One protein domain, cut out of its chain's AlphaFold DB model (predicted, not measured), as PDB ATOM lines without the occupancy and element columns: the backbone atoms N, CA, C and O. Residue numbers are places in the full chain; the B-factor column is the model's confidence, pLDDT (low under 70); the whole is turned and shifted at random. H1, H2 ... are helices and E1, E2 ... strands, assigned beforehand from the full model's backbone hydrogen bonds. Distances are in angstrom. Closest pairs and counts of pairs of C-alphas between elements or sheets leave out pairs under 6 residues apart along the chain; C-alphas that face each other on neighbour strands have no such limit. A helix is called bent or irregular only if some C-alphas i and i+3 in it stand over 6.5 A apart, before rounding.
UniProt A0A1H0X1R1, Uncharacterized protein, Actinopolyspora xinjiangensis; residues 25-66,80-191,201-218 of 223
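Overview. This is residues 25 to 66, 80 to 191 and 201 to 218 of the 223 residues of an uncharacterized protein of Actinopolyspora xinjiangensis (UniProt A0A1H0X1R1). A twisted sheet of seven strands is the core, with helices on both faces. Long H1 lies over E4 and E2 on one face with H3 side by side with it, H4 covers E5 and E6 on that face, and short H2 packs over E2 on the opposite face, next to H5. The 172 printed residues are mixed, with five named helices and seven named strands in the order H1 E1 H2 E2 E3 E4 H3 E5 H4 E6 E7 H5. The mixed sheet runs E3 E4 E2 E1 E5 E6 E7; the whole is compact, with a radius of gyration of the C-alphas of 15.2 A and spans of 44 by 39 by 30 A.

Arrangement. Strand beside strand, the sheet holds E3, residues 109 to 115, E4, 118 to 124, E2, 95 to 103, E1, 50 to 57, E5, 154 to 159, E6, 181 to 187, and E7, 201 to 206. E3 and E4 are an antiparallel hairpin, with N 110 and O 122 2.8 A apart. The other neighbours are parallel, with these pairs within hydrogen-bond range: N 99 and O 119, 2.8 A; N 52 and O 96, 2.9 A; N 55 and O 156, 2.8 A; N 157 and O 182, 2.8 A; N 205 and O 185, 2.9 A. H1, residues 25 to 46, is over E4 and E2 at a height of 9.4 A over the sheet; its closest C-alphas to E4 are Val 33 and Leu 121, 7.3 A. H3, residues 136 to 149, touches H1 at a shallow tilt of 18 degrees, the same way, closest at C-alphas 38 and 148, 6.3 A, and only grazes the sheet. H4, residues 163 to 174, is on the same face as H1, over E5 and E6 at a height of 9.0 A; C-alphas 173 and 181 of H4 and E6 are closest, 5.6 A. H2, residues 86 to 92, is on the opposite face, over E2; C-alphas 91 and 97 are closest, 6.6 A. H5, residues 211 to 218, only just touches H2, with 3 pairs of C-alphas within 8 A, closest at 86 and 215, 6.6 A, and only grazes the sheet. E5, H4, E6 form a strand-helix-strand unit, parallel neighbour strands with a helix between, and E4, H3, E5 a split one, with E2 and E1 between its strands; both crossovers are right-handed. O i to N i+4 pairs are within range throughout H1, H2 and H3, in 5 of 8 in H4 and 0 of 4 in H5, where 5 of 5 O i to N i+3 pairs are.

Along the chain. H1 begins at C-alpha 25, (175.284, 117.411, 155.614), and is 31.8 A long. E2 measures 24.6 A, E1 22.9 A, H3 20.3 A, E4 19.7 A, E6 19.5 A and E3 18.9 A. H4, 17.0 A, is irregular: C-alphas 164 and 167 are 7.5 A apart. H5 ends at C-alpha 218, (193.734, 111.671, 124.341).

Size, cuts and confidence. The farthest C-alphas, of Ala 46 and Gly 190, are 47.6 A apart. Residues 67 to 79 and 192 to 200 are not printed, with gaps of 18.7 A and 21.9 A between C-alphas. The link from E4 to H3 is long. The mean pLDDT of the printed part is 71.3; residues 60 to 66, 104 to 107, 129 to 135, 160 to 191 and 201 to 218 are under 70.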
ATOM      1  N   ALA A  25     176.102 117.652 156.800       82.69
ATOM      2  CA  ALA A  25     175.284 117.411 155.614       82.69
ATOM      3  C   ALA A  25     176.153 117.175 154.367       82.69
ATOM      4  O   ALA A  25     175.922 116.207 153.640       82.69
ATOM      5  N   ASP A  26     177.194 117.995 154.171       81.00
ATOM      6  CA  ASP A  26     178.166 117.793 153.091       81.00
ATOM      7  C   ASP A  26     178.857 116.429 153.230       81.00
ATOM      8  O   ASP A  26     178.985 115.691 152.252       81.00
ATOM      9  N   GLN A  27     179.282 116.062 154.444       84.19
ATOM     10  CA  GLN A  27     179.923 114.772 154.700       84.19
ATOM     11  C   GLN A  27     178.989 113.607 154.371       84.19
ATOM     12  O   GLN A  27     179.410 112.651 153.720       84.19
ATOM     13  N   LYS A  28     177.732 113.672 154.818       86.75
ATOM     14  CA  LYS A  28     176.748 112.616 154.579       86.75
ATOM     15  C   LYS A  28     176.529 112.392 153.082       86.75
ATOM     16  O   LYS A  28     176.627 111.253 152.634       86.75
ATOM     17  N   LEU A  29     176.313 113.461 152.315       87.00
ATOM     18  CA  LEU A  29     176.134 113.379 150.860       87.00
ATOM     19  C   LEU A  29     177.379 112.820 150.167       87.00
ATOM     20  O   LEU A  29     177.271 111.924 149.330       87.00
ATOM     21  N   ASN A  30     178.567 113.297 150.553       86.38
ATOM     22  CA  ASN A  30     179.825 112.768 150.031       86.38
ATOM     23  C   ASN A  30     179.989 111.273 150.341       86.38
ATOM     24  O   ASN A  30     180.463 110.519 149.498       86.38
ATOM     25  N   LYS A  31     179.583 110.812 151.524       88.88
ATOM     26  CA  LYS A  31     179.652 109.392 151.873       88.88
ATOM     27  C   LYS A  31     178.693 108.548 151.034       88.88
ATOM     28  O   LYS A  31     179.114 107.534 150.488       88.88
ATOM     29  N   GLU A  32     177.440 108.975 150.901       90.88
ATOM     30  CA  GLU A  32     176.428 108.261 150.109       90.88
ATOM     31  C   GLU A  32     176.865 108.086 148.651       90.88
ATOM     32  O   GLU A  32     176.795 106.980 148.112       90.88
ATOM     33  N   VAL A  33     177.387 109.148 148.028       91.94
ATOM     34  CA  VAL A  33     177.873 109.047 146.648       91.94
ATOM     35  C   VAL A  33     179.131 108.181 146.550       91.94
ATOM     36  O   VAL A  33     179.240 107.373 145.631       91.94
ATOM     37  N   LEU A  34     180.069 108.278 147.500       91.69
ATOM     38  CA  LEU A  34     181.273 107.441 147.499       91.69
ATOM     39  C   LEU A  34     180.944 105.956 147.695       91.69
ATOM     40  O   LEU A  34     181.611 105.111 147.096       91.69
ATOM     41  N   ASP A  35     179.913 105.629 148.474       93.00
ATOM     42  CA  ASP A  35     179.407 104.261 148.610       93.00
ATOM     43  C   ASP A  35     178.826 103.736 147.285       93.00
ATOM     44  O   ASP A  35     179.124 102.600 146.897       93.00
ATOM     45  N   GLU A  36     178.094 104.561 146.527       94.06
ATOM     46  CA  GLU A  36     177.627 104.178 145.185       94.06
ATOM     47  C   GLU A  36     178.800 103.998 144.205       94.06
ATOM     48  O   GLU A  36     178.843 103.007 143.473       94.06
ATOM     49  N   VAL A  37     179.815 104.873 144.239       93.69
ATOM     50  CA  VAL A  37     181.030 104.706 143.418       93.69
ATOM     51  C   VAL A  37     181.739 103.388 143.751       93.69
ATOM     52  O   VAL A  37     182.106 102.647 142.836       93.69
ATOM     53  N   ARG A  38     181.901 103.043 145.038       94.50
ATOM     54  CA  ARG A  38     182.494 101.756 145.465       94.50
ATOM     55  C   ARG A  38     181.708 100.570 144.927       94.50
ATOM     56  O   ARG A  38     182.303  99.620 144.422       94.50
ATOM     57  N   LYS A  39     180.379 100.622 145.023       94.62
ATOM     58  CA  LYS A  39     179.490  99.571 144.518       94.62
ATOM     59  C   LYS A  39     179.652  99.377 143.009       94.62
ATOM     60  O   LYS A  39     179.807  98.238 142.563       94.62
ATOM     61  N   LEU A  40     179.669 100.461 142.236       94.19
ATOM     62  CA  LEU A  40     179.853 100.421 140.783       94.19
ATOM     63  C   LEU A  40     181.232  99.877 140.393       94.19
ATOM     64  O   LEU A  40     181.319  98.946 139.591       94.19
ATOM     65  N   LEU A  41     182.301 100.400 141.001       93.56
ATOM     66  CA  LEU A  41     183.667  99.934 140.747       93.56
ATOM     67  C   LEU A  41     183.842  98.461 141.129       93.56
ATOM     68  O   LEU A  41     184.435  97.704 140.363       93.56
ATOM     69  N   GLY A  42     183.278  98.026 142.258       93.88
ATOM     70  CA  GLY A  42     183.291  96.625 142.676       93.88
ATOM     71  C   GLY A  42     182.583  95.711 141.672       93.88
ATOM     72  O   GLY A  42     183.137  94.683 141.276       93.88
ATOM     73  N   ALA A  43     181.397  96.105 141.199       93.69
ATOM     74  CA  ALA A  43     180.654  95.352 140.190       93.69
ATOM     75  C   ALA A  43     181.411  95.265 138.852       93.69
ATOM     76  O   ALA A  43     181.475  94.200 138.234       93.69
ATOM     77  N   TRP A  44     182.020  96.362 138.402       94.75
ATOM     78  CA  TRP A  44     182.776  96.397 137.149       94.75
ATOM     79  C   TRP A  44     184.115  95.668 137.232       94.75
ATOM     80  O   TRP A  44     184.479  94.976 136.281       94.75
ATOM     81  N   SER A  45     184.794  95.741 138.375       90.88
ATOM     82  CA  SER A  45     186.000  94.962 138.650       90.88
ATOM     83  C   SER A  45     185.702  93.458 138.642       90.88
ATOM     84  O   SER A  45     186.404  92.698 137.973       90.88
ATOM     85  N   ALA A  46     184.600  93.022 139.269       92.69
ATOM     86  CA  ALA A  46     184.150  91.626 139.219       92.69
ATOM     87  C   ALA A  46     183.837  91.158 137.784       92.69
ATOM     88  O   ALA A  46     184.124  90.017 137.420       92.69
ATOM     89  N   ALA A  47     183.312  92.058 136.948       93.38
ATOM     90  CA  ALA A  47     183.084  91.828 135.523       93.38
ATOM     91  C   ALA A  47     184.341  92.015 134.644       93.38
ATOM     92  O   ALA A  47     184.238  91.921 133.422       93.38
ATOM     93  N   LYS A  48     185.519  92.270 135.237       93.50
ATOM     94  CA  LYS A  48     186.801  92.515 134.547       93.50
ATOM     95  C   LYS A  48     186.757  93.665 133.529       93.50
ATOM     96  O   LYS A  48     187.483  93.638 132.535       93.50
ATOM     97  N   LYS A  49     185.905  94.665 133.752       91.81
ATOM     98  CA  LYS A  49     185.842  95.865 132.910       91.81
ATOM     99  C   LYS A  49     186.968  96.827 133.285       91.81
ATOM    100  O   LYS A  49     187.297  96.951 134.463       91.81
ATOM    101  N   LYS A  50     187.522  97.529 132.291       91.94
ATOM    102  CA  LYS A  50     188.410  98.675 132.536       91.94
ATOM    103  C   LYS A  50     187.580  99.833 133.075       91.94
ATOM    104  O   LYS A  50     186.455 100.033 132.628       91.94
ATOM    105  N   THR A  51     188.116 100.601 134.011       92.69
ATOM    106  CA  THR A  51     187.376 101.641 134.732       92.69
ATOM    107  C   THR A  51     188.074 102.993 134.668       92.69
ATOM    108  O   THR A  51     189.294 103.098 134.824       92.69
ATOM    109  N   LEU A  52     187.291 104.047 134.452       89.88
ATOM    110  CA  LEU A  52     187.747 105.430 134.505       89.88
ATOM    111  C   LEU A  52     186.863 106.211 135.473       89.88
ATOM    112  O   LEU A  52     185.638 106.198 135.356       89.88
ATOM    113  N   VAL A  53     187.491 106.905 136.420       90.81
ATOM    114  CA  VAL A  53     186.807 107.852 137.308       90.81
ATOM    115  C   VAL A  53     187.219 109.266 136.928       90.81
ATOM    116  O   VAL A  53     188.394 109.616 136.993       90.81
ATOM    117  N   HIS A  54     186.247 110.081 136.545       88.19
ATOM    118  CA  HIS A  54     186.389 111.513 136.345       88.19
ATOM    119  C   HIS A  54     185.894 112.259 137.590       88.19
ATOM    120  O   HIS A  54     184.823 111.952 138.100       88.19
ATOM    121  N   LEU A  55     186.668 113.224 138.085       84.81
ATOM    122  CA  LEU A  55     186.334 114.087 139.219       84.81
ATOM    123  C   LEU A  55     186.184 115.529 138.725       84.81
ATOM    124  O   LEU A  55     187.183 116.232 138.583       84.81
ATOM    125  N   GLY A  56     184.956 115.962 138.457       81.94
ATOM    126  CA  GLY A  56     184.633 117.327 138.041       81.94
ATOM    127  C   GLY A  56     184.388 118.234 139.241       81.94
ATOM    128  O   GLY A  56     183.258 118.353 139.707       81.94
ATOM    129  N   ILE A  57     185.429 118.889 139.752       79.19
ATOM    130  CA  ILE A  57     185.339 119.760 140.930       79.19
ATOM    131  C   ILE A  57     184.926 121.161 140.485       79.19
ATOM    132  O   ILE A  57     185.665 121.834 139.770       79.19
ATOM    133  N   GLY A  58     183.746 121.602 140.913       73.94
ATOM    134  CA  GLY A  58     183.134 122.864 140.500       73.94
ATOM    135  C   GLY A  58     182.514 122.837 139.099       73.94
ATOM    136  O   GLY A  58     182.092 123.882 138.605       73.94
ATOM    137  N   ALA A  59     182.471 121.672 138.447       74.62
ATOM    138  CA  ALA A  59     181.916 121.532 137.107       74.62
ATOM    139  C   ALA A  59     180.393 121.754 137.115       74.62
ATOM    140  O   ALA A  59     179.670 121.168 137.922       74.62
ATOM    141  N   GLY A  60     179.902 122.603 136.207       67.62
ATOM    142  CA  GLY A  60     178.478 122.931 136.112       67.62
ATOM    143  C   GLY A  60     177.990 123.998 137.099       67.62
ATOM    144  O   GLY A  60     176.784 124.241 137.171       67.62
ATOM    145  N   ASN A  61     178.890 124.653 137.841       66.56
ATOM    146  CA  ASN A  61     178.541 125.848 138.610       66.56
ATOM    147  C   ASN A  61     178.211 127.017 137.653       66.56
ATOM    148  O   ASN A  61     178.925 127.206 136.680       66.56
ATOM    149  N   PRO A  62     177.186 127.842 137.904       57.78
ATOM    150  CA  PRO A  62     176.890 129.044 137.129       57.78
ATOM    151  C   PRO A  62     177.951 130.133 137.341       57.78
ATOM    152  O   PRO A  62     178.730 130.077 138.291       57.78
ATOM    153  N   GLY A  63     177.988 131.121 136.440       50.56
ATOM    154  CA  GLY A  63     179.034 132.154 136.355       50.56
ATOM    155  C   GLY A  63     179.228 133.042 137.593       50.56
ATOM    156  O   GLY A  63     180.306 133.612 137.753       50.56
ATOM    157  N   ASP A  64     178.233 133.108 138.483       48.88
ATOM    158  CA  ASP A  64     178.297 133.858 139.748       48.88
ATOM    159  C   ASP A  64     178.818 133.003 140.919       48.88
ATOM    160  O   ASP A  64     179.081 133.509 142.012       48.88
ATOM    161  N   GLY A  65     178.962 131.689 140.712       47.97
ATOM    162  CA  GLY A  65     179.531 130.776 141.693       47.97
ATOM    163  C   GLY A  65     181.034 130.997 141.815       47.97
ATOM    164  O   GLY A  65     181.775 130.818 140.847       47.97
ATOM    165  N   TRP A  66     181.499 131.363 143.012       39.12
ATOM    166  CA  TRP A  66     182.926 131.508 143.297       39.12
ATOM    167  C   TRP A  66     183.675 130.236 142.891       39.12
ATOM    168  O   TRP A  66     183.274 129.117 143.215       39.12
ATOM    169  N   ARG A  80     178.885 120.560 129.251       72.31
ATOM    170  CA  ARG A  80     180.178 120.024 128.788       72.31
ATOM    171  C   ARG A  80     181.236 119.958 129.887       72.31
ATOM    172  O   ARG A  80     182.127 119.124 129.802       72.31
ATOM    173  N   GLN A  81     181.166 120.794 130.923       71.94
ATOM    174  CA  GLN A  81     182.043 120.648 132.092       71.94
ATOM    175  C   GLN A  81     181.675 119.407 132.915       71.94
ATOM    176  O   GLN A  81     182.564 118.709 133.402       71.94
ATOM    177  N   LYS A  82     180.373 119.132 133.079       77.56
ATOM    178  CA  LYS A  82     179.880 117.958 133.821       77.56
ATOM    179  C   LYS A  82     180.183 116.647 133.091       77.56
ATOM    180  O   LYS A  82     180.524 115.641 133.722       77.56
ATOM    181  N   TRP A  83     180.070 116.673 131.764       81.19
ATOM    182  CA  TRP A  83     180.364 115.549 130.882       81.19
ATOM    183  C   TRP A  83     181.208 115.990 129.682       81.19
ATOM    184  O   TRP A  83     180.671 116.276 128.608       81.19
ATOM    185  N   PRO A  84     182.536 116.087 129.849       75.75
ATOM    186  CA  PRO A  84     183.410 116.432 128.741       75.75
ATOM    187  C   PRO A  84     183.381 115.350 127.647       75.75
ATOM    188  O   PRO A  84     183.332 114.167 127.988       75.75
ATOM    189  N   PRO A  85     183.494 115.715 126.353       73.94
ATOM    190  CA  PRO A  85     183.383 114.766 125.237       73.94
ATOM    191  C   PRO A  85     184.309 113.544 125.319       73.94
ATOM    192  O   PRO A  85     183.927 112.456 124.914       73.94
ATOM    193  N   PHE A  86     185.494 113.677 125.926       72.44
ATOM    194  CA  PHE A  86     186.429 112.554 126.070       72.44
ATOM    195  C   PHE A  86     185.878 111.389 126.906       72.44
ATOM    196  O   PHE A  86     186.411 110.280 126.856       72.44
ATOM    197  N   LEU A  87     184.858 111.635 127.736       82.38
ATOM    198  CA  LEU A  87     184.206 110.570 128.490       82.38
ATOM    199  C   LEU A  87     183.431 109.640 127.561       82.38
ATOM    200  O   LEU A  87     183.438 108.436 127.802       82.38
ATOM    201  N   ASP A  88     182.838 110.173 126.490       83.88
ATOM    202  CA  ASP A  88     182.204 109.364 125.450       83.88
ATOM    203  C   ASP A  88     183.269 108.550 124.698       83.88
ATOM    204  O   ASP A  88     183.145 107.329 124.598       83.88
ATOM    205  N   ASP A  89     184.389 109.177 124.318       80.06
ATOM    206  CA  ASP A  89     185.516 108.484 123.672       80.06
ATOM    207  C   ASP A  89     186.077 107.339 124.541       80.06
ATOM    208  O   ASP A  89     186.485 106.291 124.034       80.06
ATOM    209  N   ALA A  90     186.117 107.513 125.867       81.56
ATOM    210  CA  ALA A  90     186.561 106.473 126.793       81.56
ATOM    211  C   ALA A  90     185.583 105.286 126.835       81.56
ATOM    212  O   ALA A  90     186.022 104.130 126.886       81.56
ATOM    213  N   VAL A  91     184.274 105.550 126.786       88.88
ATOM    214  CA  VAL A  91     183.239 104.506 126.705       88.88
ATOM    215  C   VAL A  91     183.374 103.721 125.403       88.88
ATOM    216  O   VAL A  91     183.375 102.489 125.439       88.88
ATOM    217  N   GLU A  92     183.575 104.400 124.272       87.31
ATOM    218  CA  GLU A  92     183.807 103.757 122.969       87.31
ATOM    219  C   GLU A  92     185.055 102.857 122.974       87.31
ATOM    220  O   GLU A  92     185.085 101.806 122.333       87.31
ATOM    221  N   GLN A  93     186.063 103.210 123.773       81.94
ATOM    222  CA  GLN A  93     187.272 102.406 123.994       81.94
ATOM    223  C   GLN A  93     187.082 101.249 124.997       81.94
ATOM    224  O   GLN A  93     188.035 100.528 125.316       81.94
ATOM    225  N   GLY A  94     185.863 101.043 125.496       89.12
ATOM    226  CA  GLY A  94     185.505  99.938 126.382       89.12
ATOM    227  C   GLY A  94     185.781 100.191 127.864       89.12
ATOM    228  O   GLY A  94     185.849  99.230 128.639       89.12
ATOM    229  N   TYR A  95     185.956 101.449 128.279       90.06
ATOM    230  CA  TYR A  95     185.957 101.797 129.697       90.06
ATOM    231  C   TYR A  95     184.528 101.886 130.234       90.06
ATOM    232  O   TYR A  95     183.649 102.486 129.624       90.06
ATOM    233  N   SER A  96     184.317 101.362 131.437       96.00
ATOM    234  CA  SER A  96     183.211 101.802 132.273       96.00
ATOM    235  C   SER A  96     183.582 103.122 132.953       96.00
ATOM    236  O   SER A  96     184.605 103.202 133.642       96.00
ATOM    237  N   VAL A  97     182.758 104.149 132.781       93.69
ATOM    238  CA  VAL A  97     183.049 105.527 133.189       93.69
ATOM    239  C   VAL A  97     182.135 105.971 134.328       93.69
ATOM    240  O   VAL A  97     180.912 105.847 134.246       93.69
ATOM    241  N   ILE A  98     182.734 106.539 135.375       94.81
ATOM    242  CA  ILE A  98     182.040 107.298 136.423       94.81
ATOM    243  C   ILE A  98     182.502 108.750 136.339       94.81
ATOM    244  O   ILE A  98     183.676 109.026 136.574       94.81
ATOM    245  N   SER A  99     181.593 109.678 136.053       91.81
ATOM    246  CA  SER A  99     181.824 111.119 136.207       91.81
ATOM    247  C   SER A  99     181.247 111.586 137.537       91.81
ATOM    248  O   SER A  99     180.035 111.691 137.678       91.81
ATOM    249  N   LEU A 100     182.097 111.837 138.527       90.38
ATOM    250  CA  LEU A 100     181.723 112.392 139.823       90.38
ATOM    251  C   LEU A 100     181.871 113.912 139.772       90.38
ATOM    252  O   LEU A 100     182.987 114.431 139.747       90.38
ATOM    253  N   VAL A 101     180.749 114.620 139.723       86.44
ATOM    254  CA  VAL A 101     180.704 116.072 139.557       86.44
ATOM    255  C   VAL A 101     180.279 116.726 140.861       86.44
ATOM    256  O   VAL A 101     179.131 116.596 141.273       86.44
ATOM    257  N   HIS A 102     181.187 117.470 141.484       81.06
ATOM    258  CA  HIS A 102     180.907 118.234 142.697       81.06
ATOM    259  C   HIS A 102     180.566 119.679 142.357       81.06
ATOM    260  O   HIS A 102     181.402 120.416 141.835       81.06
ATOM    261  N   ASN A 103     179.359 120.096 142.716       74.12
ATOM    262  CA  ASN A 103     178.885 121.474 142.636       74.12
ATOM    263  C   ASN A 103     178.307 121.895 144.008       74.12
ATOM    264  O   ASN A 103     178.163 121.060 144.897       74.12
ATOM    265  N   VAL A 104     177.987 123.176 144.220       64.06
ATOM    266  CA  VAL A 104     177.374 123.640 145.498       64.06
ATOM    267  C   VAL A 104     175.940 124.135 145.345       64.06
ATOM    268  O   VAL A 104     175.412 124.799 146.236       64.06
ATOM    269  N   ILE A 105     175.291 123.846 144.218       58.09
ATOM    270  CA  ILE A 105     173.930 124.325 143.975       58.09
ATOM    271  C   ILE A 105     172.928 123.250 144.363       58.09
ATOM    272  O   ILE A 105     172.614 122.351 143.592       58.09
ATOM    273  N   GLY A 106     172.390 123.368 145.575       56.34
ATOM    274  CA  GLY A 106     171.403 122.447 146.143       56.34
ATOM    275  C   GLY A 106     171.943 121.678 147.350       56.34
ATOM    276  O   GLY A 106     172.973 122.041 147.904       56.34
ATOM    277  N   GLN A 107     171.209 120.644 147.783       59.88
ATOM    278  CA  GLN A 107     171.558 119.785 148.932       59.88
ATOM    279  C   GLN A 107     171.227 118.302 148.681       59.88
ATOM    280  O   GLN A 107     170.807 117.591 149.587       59.88
ATOM    281  N   ASN A 108     171.371 117.839 147.440       71.56
ATOM    282  CA  ASN A 108     171.092 116.459 147.040       71.56
ATOM    283  C   ASN A 108     172.223 115.935 146.147       71.56
ATOM    284  O   ASN A 108     173.045 116.708 145.656       71.56
ATOM    285  N   TRP A 109     172.236 114.631 145.893       81.81
ATOM    286  CA  TRP A 109     172.984 114.068 144.775       81.81
ATOM    287  C   TRP A 109     172.033 113.338 143.826       81.81
ATOM    288  O   TRP A 109     170.951 112.899 144.225       81.81
ATOM    289  N   ALA A 110     172.415 113.254 142.559       81.94
ATOM    290  CA  ALA A 110     171.642 112.602 141.514       81.94
ATOM    291  C   ALA A 110     172.545 111.715 140.662       81.94
ATOM    292  O   ALA A 110     173.695 112.051 140.385       81.94
ATOM    293  N   GLN A 111     172.000 110.590 140.210       86.81
ATOM    294  CA  GLN A 111     172.645 109.737 139.224       86.81
ATOM    295  C   GLN A 111     171.973 109.914 137.868       86.81
ATOM    296  O   GLN A 111     170.762 109.744 137.736       86.81
ATOM    297  N   VAL A 112     172.781 110.185 136.851       84.50
ATOM    298  CA  VAL A 112     172.365 110.261 135.453       84.50
ATOM    299  C   VAL A 112     173.070 109.149 134.684       84.50
ATOM    300  O   VAL A 112     174.295 109.133 134.565       84.50
ATOM    301  N   THR A 113     172.299 108.204 134.150       86.56
ATOM    302  CA  THR A 113     172.830 107.168 133.255       86.56
ATOM    303  C   THR A 113     173.075 107.777 131.878       86.56
ATOM    304  O   THR A 113     172.144 108.295 131.263       86.56
ATOM    305  N   LYS A 114     174.320 107.718 131.395       83.00
ATOM    306  CA  LYS A 114     174.729 108.261 130.086       83.00
ATOM    307  C   LYS A 114     174.770 107.198 128.986       83.00
ATOM    308  O   LYS A 114     174.789 107.535 127.812       83.00
ATOM    309  N   GLY A 115     174.726 105.919 129.359       79.75
ATOM    310  CA  GLY A 115     174.713 104.791 128.433       79.75
ATOM    311  C   GLY A 115     175.059 103.478 129.128       79.75
ATOM    312  O   GLY A 115     175.163 103.409 130.357       79.75
ATOM    313  N   GLU A 116     175.258 102.421 128.340       76.00
ATOM    314  CA  GLU A 116     175.724 101.137 128.859       76.00
ATOM    315  C   GLU A 116     177.191 101.260 129.306       76.00
ATOM    316  O   GLU A 116     178.102 101.331 128.492       76.00
ATOM    317  N   GLY A 117     177.421 101.308 130.621       83.75
ATOM    318  CA  GLY A 117     178.765 101.443 131.198       83.75
ATOM    319  C   GLY A 117     179.173 102.869 131.570       83.75
ATOM    320  O   GLY A 117     180.298 103.057 132.014       83.75
ATOM    321  N   ALA A 118     178.276 103.850 131.461       93.12
ATOM    322  CA  ALA A 118     178.581 105.249 131.742       93.12
ATOM    323  C   ALA A 118     177.572 105.856 132.721       93.12
ATOM    324  O   ALA A 118     176.362 105.881 132.457       93.12
ATOM    325  N   VAL A 119     178.067 106.370 133.846       93.75
ATOM    326  CA  VAL A 119     177.246 107.063 134.843       93.75
ATOM    327  C   VAL A 119     177.864 108.400 135.226       93.75
ATOM    328  O   VAL A 119     179.079 108.530 135.375       93.75
ATOM    329  N   GLN A 120     177.011 109.396 135.420       92.75
ATOM    330  CA  GLN A 120     177.356 110.672 136.024       92.75
ATOM    331  C   GLN A 120     176.675 110.763 137.388       92.75
ATOM    332  O   GLN A 120     175.484 110.487 137.511       92.75
ATOM    333  N   LEU A 121     177.436 111.139 138.404       91.31
ATOM    334  CA  LEU A 121     176.988 111.370 139.767       91.31
ATOM    335  C   LEU A 121     177.155 112.860 140.044       91.31
ATOM    336  O   LEU A 121     178.272 113.342 140.217       91.31
ATOM    337  N   GLU A 122     176.048 113.593 140.029       87.94
ATOM    338  CA  GLU A 122     176.020 115.004 140.401       87.94
ATOM    339  C   GLU A 122     175.878 115.108 141.912       87.94
ATOM    340  O   GLU A 122     174.942 114.554 142.483       87.94
ATOM    341  N   VAL A 123     176.805 115.799 142.560       84.62
ATOM    342  CA  VAL A 123     176.893 115.921 144.012       84.62
ATOM    343  C   VAL A 123     176.818 117.391 144.362       84.62
ATOM    344  O   VAL A 123     177.782 118.129 144.156       84.62
ATOM    345  N   ASN A 124     175.688 117.812 144.922       79.06
ATOM    346  CA  ASN A 124     175.487 119.195 145.334       79.06
ATOM    347  C   ASN A 124     175.946 119.334 146.789       79.06
ATOM    348  O   ASN A 124     175.142 119.488 147.708       79.06
ATOM    349  N   ALA A 125     177.251 119.170 146.994       75.38
ATOM    350  CA  ALA A 125     177.920 119.266 148.282       75.38
ATOM    351  C   ALA A 125     179.303 119.890 148.101       75.38
ATOM    352  O   ALA A 125     179.944 119.748 147.053       75.38
ATOM    353  N   ARG A 126     179.808 120.526 149.160       75.44
ATOM    354  CA  ARG A 126     181.189 121.017 149.158       75.44
ATOM    355  C   ARG A 126     182.157 119.854 148.929       75.44
ATOM    356  O   ARG A 126     182.023 118.780 149.520       75.44
ATOM    357  N   PHE A 127     183.154 120.081 148.080       76.12
ATOM    358  CA  PHE A 127     184.300 119.183 147.969       76.12
ATOM    359  C   PHE A 127     185.258 119.464 149.138       76.12
ATOM    360  O   PHE A 127     185.428 120.633 149.484       76.12
ATOM    361  N   PRO A 128     185.896 118.456 149.762       70.56
ATOM    362  CA  PRO A 128     186.899 118.704 150.796       70.56
ATOM    363  C   PRO A 128     188.123 119.397 150.180       70.56
ATOM    364  O   PRO A 128     188.878 118.786 149.423       70.56
ATOM    365  N   LEU A 129     188.344 120.676 150.489       61.62
ATOM    366  CA  LEU A 129     189.490 121.435 149.977       61.62
ATOM    367  C   LEU A 129     190.536 121.547 151.089       61.62
ATOM    368  O   LEU A 129     190.295 122.088 152.167       61.62
ATOM    369  N   LYS A 130     191.733 121.013 150.845       51.66
ATOM    370  CA  LYS A 130     192.843 121.055 151.803       51.66
ATOM    371  C   LYS A 130     193.386 122.489 151.898       51.66
ATOM    372  O   LYS A 130     194.276 122.845 151.130       51.66
ATOM    373  N   GLY A 131     192.868 123.320 152.809       48.38
ATOM    374  CA  GLY A 131     193.326 124.718 152.871       48.38
ATOM    375  C   GLY A 131     192.923 125.577 154.069       48.38
ATOM    376  O   GLY A 131     193.748 126.364 154.521       48.38
ATOM    377  N   SER A 132     191.735 125.425 154.645       43.16
ATOM    378  CA  SER A 132     191.262 126.313 155.720       43.16
ATOM    379  C   SER A 132     190.924 125.495 156.960       43.16
ATOM    380  O   SER A 132     189.849 124.918 157.047       43.16
ATOM    381  N   ALA A 133     191.876 125.361 157.891       45.88
ATOM    382  CA  ALA A 133     191.666 124.675 159.174       45.88
ATOM    383  C   ALA A 133     190.943 123.309 159.063       45.88
ATOM    384  O   ALA A 133     190.103 122.993 159.900       45.88
ATOM    385  N   GLY A 134     191.257 122.525 158.016       51.94
ATOM    386  CA  GLY A 134     190.495 121.336 157.615       51.94
ATOM    387  C   GLY A 134     190.125 120.457 158.806       51.94
ATOM    388  O   GLY A 134     191.008 119.898 159.477       51.94
ATOM    389  N   GLY A 135     188.821 120.386 159.072       62.88
ATOM    390  CA  GLY A 135     188.272 119.664 160.203       62.88
ATOM    391  C   GLY A 135     188.518 118.164 160.069       62.88
ATOM    392  O   GLY A 135     189.025 117.658 159.064       62.88
ATOM    393  N   VAL A 136     188.143 117.414 161.102       71.62
ATOM    394  CA  VAL A 136     188.177 115.943 161.056       71.62
ATOM    395  C   VAL A 136     187.362 115.418 159.862       71.62
ATOM    396  O   VAL A 136     187.784 114.457 159.220       71.62
ATOM    397  N   LEU A 137     186.260 116.095 159.518       71.62
ATOM    398  CA  LEU A 137     185.350 115.708 158.439       71.62
ATOM    399  C   LEU A 137     185.995 115.837 157.052       71.62
ATOM    400  O   LEU A 137     185.951 114.883 156.278       71.62
ATOM    401  N   ASP A 138     186.666 116.958 156.760       71.62
ATOM    402  CA  ASP A 138     187.373 117.170 155.489       71.62
ATOM    403  C   ASP A 138     188.410 116.071 155.234       71.62
ATOM    404  O   ASP A 138     188.475 115.503 154.146       71.62
ATOM    405  N   LYS A 139     189.193 115.717 156.263       74.31
ATOM    406  CA  LYS A 139     190.221 114.666 156.172       74.31
ATOM    407  C   LYS A 139     189.625 113.279 155.959       74.31
ATOM    408  O   LYS A 139     190.200 112.482 155.215       74.31
ATOM    409  N   GLN A 140     188.506 112.978 156.618       79.06
ATOM    410  CA  GLN A 140     187.806 111.703 156.456       79.06
ATOM    411  C   GLN A 140     187.299 111.550 155.022       79.06
ATOM    412  O   GLN A 140     187.688 110.598 154.349       79.06
ATOM    413  N   VAL A 141     186.536 112.527 154.521       80.25
ATOM    414  CA  VAL A 141     186.007 112.488 153.149       80.25
ATOM    415  C   VAL A 141     187.141 112.465 152.126       80.25
ATOM    416  O   VAL A 141     187.094 111.686 151.178       80.25
ATOM    417  N   TRP A 142     188.209 113.237 152.344       78.44
ATOM    418  CA  TRP A 142     189.398 113.209 151.490       78.44
ATOM    419  C   TRP A 142     190.019 111.810 151.385       78.44
ATOM    420  O   TRP A 142     190.262 111.304 150.291       78.44
ATOM    421  N   THR A 143     190.243 111.162 152.530       81.38
ATOM    422  CA  THR A 143     190.817 109.807 152.590       81.38
ATOM    423  C   THR A 143     189.916 108.792 151.887       81.38
ATOM    424  O   THR A 143     190.392 107.869 151.218       81.38
ATOM    425  N   GLU A 144     188.601 108.962 152.008       84.75
ATOM    426  CA  GLU A 144     187.631 108.121 151.320       84.75
ATOM    427  C   GLU A 144     187.665 108.317 149.801       84.75
ATOM    428  O   GLU A 144     187.707 107.316 149.082       84.75
ATOM    429  N   ILE A 145     187.734 109.561 149.314       84.62
ATOM    430  CA  ILE A 145     187.916 109.867 147.886       84.62
ATOM    431  C   ILE A 145     189.193 109.198 147.376       84.62
ATOM    432  O   ILE A 145     189.133 108.451 146.401       84.62
ATOM    433  N   GLU A 146     190.327 109.380 148.061       81.19
ATOM    434  CA  GLU A 146     191.598 108.740 147.693       81.19
ATOM    435  C   GLU A 146     191.479 107.212 147.605       81.19
ATOM    436  O   GLU A 146     192.030 106.584 146.699       81.19
ATOM    437  N   THR A 147     190.757 106.599 148.542       83.56
ATOM    438  CA  THR A 147     190.550 105.145 148.584       83.56
ATOM    439  C   THR A 147     189.707 104.658 147.409       83.56
ATOM    440  O   THR A 147     189.987 103.602 146.839       83.56
ATOM    441  N   VAL A 148     188.679 105.413 147.033       85.25
ATOM    442  CA  VAL A 148     187.786 105.069 145.921       85.25
ATOM    443  C   VAL A 148     188.492 105.236 144.580       85.25
ATOM    444  O   VAL A 148     188.507 104.308 143.776       85.25
ATOM    445  N   VAL A 149     189.168 106.362 144.354       80.69
ATOM    446  CA  VAL A 149     189.845 106.623 143.071       80.69
ATOM    447  C   VAL A 149     191.027 105.676 142.842       80.69
ATOM    448  O   VAL A 149     191.384 105.387 141.702       80.69
ATOM    449  N   LYS A 150     191.621 105.125 143.912       82.75
ATOM    450  CA  LYS A 150     192.655 104.085 143.810       82.75
ATOM    451  C   LYS A 150     192.135 102.755 143.248       82.75
ATOM    452  O   LYS A 150     192.957 101.977 142.763       82.75
ATOM    453  N   GLN A 151     190.827 102.504 143.293       87.44
ATOM    454  CA  GLN A 151     190.211 101.285 142.753       87.44
ATOM    455  C   GLN A 151     189.966 101.358 141.240       87.44
ATOM    456  O   GLN A 151     189.801 100.318 140.614       87.44
ATOM    457  N   ALA A 152     189.958 102.559 140.653       87.81
ATOM    458  CA  ALA A 152     189.811 102.735 139.212       87.81
ATOM    459  C   ALA A 152     191.127 102.456 138.463       87.81
ATOM    460  O   ALA A 152     192.207 102.632 139.029       87.81
ATOM    461  N   ASP A 153     191.075 102.093 137.179       86.00
ATOM    462  CA  ASP A 153     192.281 101.918 136.346       86.00
ATOM    463  C   ASP A 153     192.881 103.263 135.916       86.00
ATOM    464  O   ASP A 153     194.107 103.429 135.849       86.00
ATOM    465  N   ARG A 154     192.014 104.244 135.648       81.88
ATOM    466  CA  ARG A 154     192.367 105.620 135.279       81.88
ATOM    467  C   ARG A 154     191.566 106.615 136.116       81.88
ATOM    468  O   ARG A 154     190.402 106.376 136.434       81.88
ATOM    469  N   VAL A 155     192.192 107.739 136.452       81.88
ATOM    470  CA  VAL A 155     191.551 108.842 137.176       81.88
ATOM    471  C   VAL A 155     191.802 110.139 136.423       81.88
ATOM    472  O   VAL A 155     192.949 110.504 136.186       81.88
ATOM    473  N   VAL A 156     190.751 110.864 136.071       77.88
ATOM    474  CA  VAL A 156     190.861 112.212 135.509       77.88
ATOM    475  C   VAL A 156     190.282 113.179 136.520       77.88
ATOM    476  O   VAL A 156     189.206 112.951 137.055       77.88
ATOM    477  N   VAL A 157     190.987 114.259 136.798       76.19
ATOM    478  CA  VAL A 157     190.534 115.303 137.705       76.19
ATOM    479  C   VAL A 157     190.349 116.566 136.880       76.19
ATOM    480  O   VAL A 157     191.298 117.043 136.271       76.19
ATOM    481  N   ALA A 158     189.135 117.095 136.815       73.62
ATOM    482  CA  ALA A 158     188.847 118.374 136.189       73.62
ATOM    483  C   ALA A 158     188.610 119.410 137.283       73.62
ATOM    484  O   ALA A 158     187.632 119.352 138.027       73.62
ATOM    485  N   ASN A 159     189.526 120.365 137.385       70.12
ATOM    486  CA  ASN A 159     189.398 121.499 138.271       70.12
ATOM    487  C   ASN A 159     188.734 122.682 137.559       70.12
ATOM    488  O   ASN A 159     189.346 123.343 136.714       70.12
ATOM    489  N   CYS A 160     187.507 122.971 137.967       66.94
ATOM    490  CA  CYS A 160     186.733 124.140 137.571       66.94
ATOM    491  C   CYS A 160     186.557 125.103 138.762       66.94
ATOM    492  O   CYS A 160     185.562 125.819 138.811       66.94
ATOM    493  N   VAL A 161     187.475 125.089 139.746       60.41
ATOM    494  CA  VAL A 161     187.539 126.074 140.842       60.41
ATOM    495  C   VAL A 161     188.836 126.898 140.821       60.41
ATOM    496  O   VAL A 161     189.887 126.418 140.394       60.41
ATOM    497  N   THR A 162     188.793 128.132 141.336       52.06
ATOM    498  CA  THR A 162     189.927 129.075 141.399       52.06
ATOM    499  C   THR A 162     191.120 128.577 142.239       52.06
ATOM    500  O   THR A 162     190.984 127.761 143.154       52.06
ATOM    501  N   ASN A 163     192.304 129.148 141.970       50.88
ATOM    502  CA  ASN A 163     193.649 128.741 142.421       50.88
ATOM    503  C   ASN A 163     193.854 128.370 143.905       50.88
ATOM    504  O   ASN A 163     194.739 127.569 144.200       50.88
ATOM    505  N   GLN A 164     193.079 128.906 144.852       48.06
ATOM    506  CA  GLN A 164     193.306 128.664 146.290       48.06
ATOM    507  C   GLN A 164     193.084 127.203 146.715       48.06
ATOM    508  O   GLN A 164     193.606 126.765 147.738       48.06
ATOM    509  N   HIS A 165     192.385 126.423 145.891       51.56
ATOM    510  CA  HIS A 165     192.049 125.032 146.179       51.56
ATOM    511  C   HIS A 165     192.798 124.005 145.318       51.56
ATOM    512  O   HIS A 165     192.655 122.797 145.517       51.56
ATOM    513  N   HIS A 166     193.667 124.472 144.414       54.06
ATOM    514  CA  HIS A 166     194.439 123.631 143.497       54.06
ATOM    515  C   HIS A 166     195.323 122.599 144.204       54.06
ATOM    516  O   HIS A 166     195.551 121.526 143.658       54.06
ATOM    517  N   ARG A 167     195.842 122.896 145.406       55.84
ATOM    518  CA  ARG A 167     196.840 122.035 146.063       55.84
ATOM    519  C   ARG A 167     196.287 120.663 146.442       55.84
ATOM    520  O   ARG A 167     196.954 119.672 146.177       55.84
ATOM    521  N   GLY A 168     195.091 120.595 147.026       60.56
ATOM    522  CA  GLY A 168     194.462 119.308 147.339       60.56
ATOM    523  C   GLY A 168     194.217 118.504 146.064       60.56
ATOM    524  O   GLY A 168     194.641 117.361 145.949       60.56
ATOM    525  N   VAL A 169     193.617 119.137 145.058       63.31
ATOM    526  CA  VAL A 169     193.298 118.522 143.759       63.31
ATOM    527  C   VAL A 169     194.547 117.976 143.051       63.31
ATOM    528  O   VAL A 169     194.549 116.867 142.518       63.31
ATOM    529  N   VAL A 170     195.641 118.728 143.112       62.31
ATOM    530  CA  VAL A 170     196.967 118.308 142.657       62.31
ATOM    531  C   VAL A 170     197.477 117.098 143.435       62.31
ATOM    532  O   VAL A 170     197.968 116.154 142.821       62.31
ATOM    533  N   GLU A 171     197.404 117.118 144.767       63.44
ATOM    534  CA  GLU A 171     197.875 116.013 145.610       63.44
ATOM    535  C   GLU A 171     197.077 114.731 145.333       63.44
ATOM    536  O   GLU A 171     197.668 113.654 145.235       63.44
ATOM    537  N   LEU A 172     195.764 114.844 145.102       64.88
ATOM    538  CA  LEU A 172     194.920 113.725 144.682       64.88
ATOM    539  C   LEU A 172     195.417 113.128 143.366       64.88
ATOM    540  O   LEU A 172     195.614 111.913 143.278       64.88
ATOM    541  N   ALA A 173     195.698 113.984 142.380       64.69
ATOM    542  CA  ALA A 173     196.231 113.545 141.098       64.69
ATOM    543  C   ALA A 173     197.631 112.910 141.222       64.69
ATOM    544  O   ALA A 173     197.958 111.947 140.528       64.69
ATOM    545  N   GLN A 174     198.455 113.403 142.149       61.31
ATOM    546  CA  GLN A 174     199.796 112.880 142.432       61.31
ATOM    547  C   GLN A 174     199.809 111.591 143.254       61.31
ATOM    548  O   GLN A 174     200.790 110.850 143.197       61.31
ATOM    549  N   SER A 175     198.755 111.316 144.024       60.06
ATOM    550  CA  SER A 175     198.657 110.122 144.876       60.06
ATOM    551  C   SER A 175     198.599 108.808 144.078       60.06
ATOM    552  O   SER A 175     198.734 107.718 144.643       60.06
ATOM    553  N   ARG A 176     198.405 108.896 142.756       62.06
ATOM    554  CA  ARG A 176     198.392 107.784 141.802       62.06
ATOM    555  C   ARG A 176     199.678 107.764 140.977       62.06
ATOM    556  O   ARG A 176     200.338 108.782 140.785       62.06
ATOM    557  N   ASN A 177     200.033 106.589 140.451       57.16
ATOM    558  CA  ASN A 177     201.153 106.483 139.515       57.16
ATOM    559  C   ASN A 177     200.914 107.418 138.312       57.16
ATOM    560  O   ASN A 177     199.818 107.448 137.751       57.16
ATOM    561  N   ARG A 178     201.954 108.162 137.918       53.50
ATOM    562  CA  ARG A 178     201.926 109.302 136.980       53.50
ATOM    563  C   ARG A 178     201.301 108.991 135.618       53.50
ATOM    564  O   ARG A 178     200.840 109.905 134.949       53.50
ATOM    565  N   ALA A 179     201.289 107.723 135.209       50.09
ATOM    566  CA  ALA A 179     200.708 107.277 133.943       50.09
ATOM    567  C   ALA A 179     199.173 107.137 133.968       50.09
ATOM    568  O   ALA A 179     198.568 106.919 132.926       50.09
ATOM    569  N   HIS A 180     198.528 107.203 135.136       57.38
ATOM    570  CA  HIS A 180     197.105 106.872 135.295       57.38
ATOM    571  C   HIS A 180     196.257 108.039 135.791       57.38
ATOM    572  O   HIS A 180     195.061 107.843 136.020       57.38
ATOM    573  N   CYS A 181     196.863 109.214 135.990       58.91
ATOM    574  CA  CYS A 181     196.151 110.380 136.475       58.91
ATOM    575  C   CYS A 181     196.438 111.646 135.674       58.91
ATOM    576  O   CYS A 181     197.592 111.951 135.372       58.91
ATOM    577  N   TYR A 182     195.365 112.371 135.367       57.31
ATOM    578  CA  TYR A 182     195.361 113.571 134.539       57.31
ATOM    579  C   TYR A 182     194.655 114.687 135.305       57.31
ATOM    580  O   TYR A 182     193.635 114.435 135.945       57.31
ATOM    581  N   LEU A 183     195.182 115.909 135.238       57.00
ATOM    582  CA  LEU A 183     194.511 117.101 135.754       57.00
ATOM    583  C   LEU A 183     194.245 118.053 134.593       57.00
ATOM    584  O   LEU A 183     195.187 118.469 133.915       57.00
ATOM    585  N   LEU A 184     192.974 118.398 134.424       59.09
ATOM    586  CA  LEU A 184     192.480 119.465 133.568       59.09
ATOM    587  C   LEU A 184     192.143 120.665 134.454       59.09
ATOM    588  O   LEU A 184     191.487 120.501 135.477       59.09
ATOM    589  N   SER A 185     192.572 121.868 134.088       57.09
ATOM    590  CA  SER A 185     192.194 123.093 134.798       57.09
ATOM    591  C   SER A 185     191.713 124.136 133.808       57.09
ATOM    592  O   SER A 185     192.383 124.363 132.804       57.09
ATOM    593  N   TYR A 186     190.572 124.753 134.106       53.59
ATOM    594  CA  TYR A 186     190.020 125.865 133.343       53.59
ATOM    595  C   TYR A 186     190.523 127.182 133.957       53.59
ATOM    596  O   TYR A 186     190.163 127.521 135.082       53.59
ATOM    597  N   ALA A 187     191.393 127.906 133.255       48.09
ATOM    598  CA  ALA A 187     191.935 129.184 133.727       48.09
ATOM    599  C   ALA A 187     191.061 130.370 133.284       48.09
ATOM    600  O   ALA A 187     190.485 130.341 132.199       48.09
ATOM    601  N   GLN A 188     190.966 131.411 134.119       45.31
ATOM    602  CA  GLN A 188     190.395 132.713 133.749       45.31
ATOM    603  C   GLN A 188     191.364 133.469 132.845       45.31
ATOM    604  O   GLN A 188     192.554 133.571 133.151       45.31
ATOM    605  N   THR A 189     190.865 133.981 131.721       40.16
ATOM    606  CA  THR A 189     191.658 134.814 130.821       40.16
ATOM    607  C   THR A 189     192.133 136.062 131.559       40.16
ATOM    608  O   THR A 189     191.362 136.736 132.241       40.16
ATOM    609  N   GLY A 190     193.431 136.359 131.453       39.06
ATOM    610  CA  GLY A 190     193.999 137.630 131.918       39.06
ATOM    611  C   GLY A 190     195.197 137.545 132.860       39.06
ATOM    612  O   GLY A 190     195.831 138.571 133.089       39.06
ATOM    613  N   THR A 191     195.573 136.371 133.362       33.50
ATOM    614  CA  THR A 191     196.855 136.204 134.063       33.50
ATOM    615  C   THR A 191     197.546 134.946 133.574       33.50
ATOM    616  O   THR A 191     197.200 133.833 133.968       33.50
ATOM    617  N   LYS A 201     201.263 114.075 133.839       46.69
ATOM    618  CA  LYS A 201     200.894 114.765 132.592       46.69
ATOM    619  C   LYS A 201     199.741 115.728 132.919       46.69
ATOM    620  O   LYS A 201     198.587 115.326 132.992       46.69
ATOM    621  N   PHE A 202     200.086 116.979 133.225       45.28
ATOM    622  CA  PHE A 202     199.145 118.065 133.508       45.28
ATOM    623  C   PHE A 202     198.818 118.807 132.218       45.28
ATOM    624  O   PHE A 202     199.739 119.146 131.472       45.28
ATOM    625  N   VAL A 203     197.540 119.108 131.985       44.31
ATOM    626  CA  VAL A 203     197.137 119.949 130.858       44.31
ATOM    627  C   VAL A 203     196.263 121.092 131.348       44.31
ATOM    628  O   VAL A 203     195.249 120.902 132.018       44.31
ATOM    629  N   PHE A 204     196.704 122.303 131.036       44.12
ATOM    630  CA  PHE A 204     196.021 123.537 131.394       44.12
ATOM    631  C   PHE A 204     195.221 124.006 130.186       44.12
ATOM    632  O   PHE A 204     195.767 124.101 129.087       44.12
ATOM    633  N   HIS A 205     193.936 124.278 130.388       41.75
ATOM    634  CA  HIS A 205     193.034 124.730 129.344       41.75
ATOM    635  C   HIS A 205     192.556 126.147 129.659       41.75
ATOM    636  O   HIS A 205     192.135 126.457 130.775       41.75
ATOM    637  N   ASN A 206     192.645 127.026 128.666       43.00
ATOM    638  CA  ASN A 206     192.144 128.388 128.772       43.00
ATOM    639  C   ASN A 206     190.723 128.457 128.196       43.00
ATOM    640  O   ASN A 206     190.466 127.857 127.154       43.00
ATOM    641  N   GLN A 207     189.828 129.199 128.847       40.66
ATOM    642  CA  GLN A 207     188.395 129.297 128.522       40.66
ATOM    643  C   GLN A 207     188.051 129.707 127.089       40.66
ATOM    644  O   GLN A 207     186.959 129.403 126.618       40.66
ATOM    645  N   GLU A 208     188.947 130.419 126.412       37.94
ATOM    646  CA  GLU A 208     188.741 130.873 125.032       37.94
ATOM    647  C   GLU A 208     189.074 129.803 123.985       37.94
ATOM    648  O   GLU A 208     188.842 130.005 122.793       37.94
ATOM    649  N   THR A 209     189.617 128.661 124.407       39.81
ATOM    650  CA  THR A 209     189.983 127.582 123.490       39.81
ATOM    651  C   THR A 209     188.760 126.707 123.242       39.81
ATOM    652  O   THR A 209     188.099 126.275 124.183       39.81
ATOM    653  N   ASP A 210     188.450 126.426 121.978       37.97
ATOM    654  CA  ASP A 210     187.365 125.514 121.624       37.97
ATOM    655  C   ASP A 210     187.599 124.142 122.290       37.97
ATOM    656  O   ASP A 210     188.671 123.544 122.156       37.97
ATOM    657  N   LEU A 211     186.600 123.655 123.037       40.41
ATOM    658  CA  LEU A 211     186.646 122.394 123.794       40.41
ATOM    659  C   LEU A 211     186.935 121.178 122.894       40.41
ATOM    660  O   LEU A 211     187.319 120.127 123.400       40.41
ATOM    661  N   SER A 212     186.784 121.318 121.572       35.78
ATOM    662  CA  SER A 212     187.204 120.338 120.561       35.78
ATOM    663  C   SER A 212     188.706 120.002 120.618       35.78
ATOM    664  O   SER A 212     189.093 118.875 120.318       35.78
ATOM    665  N   THR A 213     189.549 120.921 121.104       37.47
ATOM    666  CA  THR A 213     190.994 120.689 121.322       37.47
ATOM    667  C   THR A 213     191.303 119.779 122.515       37.47
ATOM    668  O   THR A 213     192.431 119.303 122.645       37.47
ATOM    669  N   LEU A 214     190.312 119.452 123.358       39.84
ATOM    670  CA  LEU A 214     190.474 118.409 124.375       39.84
ATOM    671  C   LEU A 214     190.679 117.024 123.741       39.84
ATOM    672  O   LEU A 214     191.304 116.177 124.368       39.84
ATOM    673  N   GLY A 215     190.216 116.806 122.502       35.28
ATOM    674  CA  GLY A 215     190.406 115.550 121.766       35.28
ATOM    675  C   GLY A 215     191.871 115.248 121.424       35.28
ATOM    676  O   GLY A 215     192.276 114.088 121.421       35.28
ATOM    677  N   GLU A 216     192.710 116.274 121.234       36.12
ATOM    678  CA  GLU A 216     194.139 116.087 120.937       36.12
ATOM    679  C   GLU A 216     194.952 115.609 122.159       36.12
ATOM    680  O   GLU A 216     196.028 115.031 121.994       36.12
ATOM    681  N   LEU A 217     194.433 115.759 123.388       42.91
ATOM    682  CA  LEU A 217     195.076 115.257 124.614       42.91
ATOM    683  C   LEU A 217     195.024 113.727 124.760       42.91
ATOM    684  O   LEU A 217     195.775 113.164 125.561       42.91
ATOM    685  N   PHE A 218     194.111 113.059 124.054       43.88
ATOM    686  CA  PHE A 218     193.734 111.671 124.341       43.88
ATOM    687  C   PHE A 218     194.366 110.622 123.427       43.88
ATOM    688  O   PHE A 218     194.170 109.426 123.654       43.88
TER     689      PHE A 218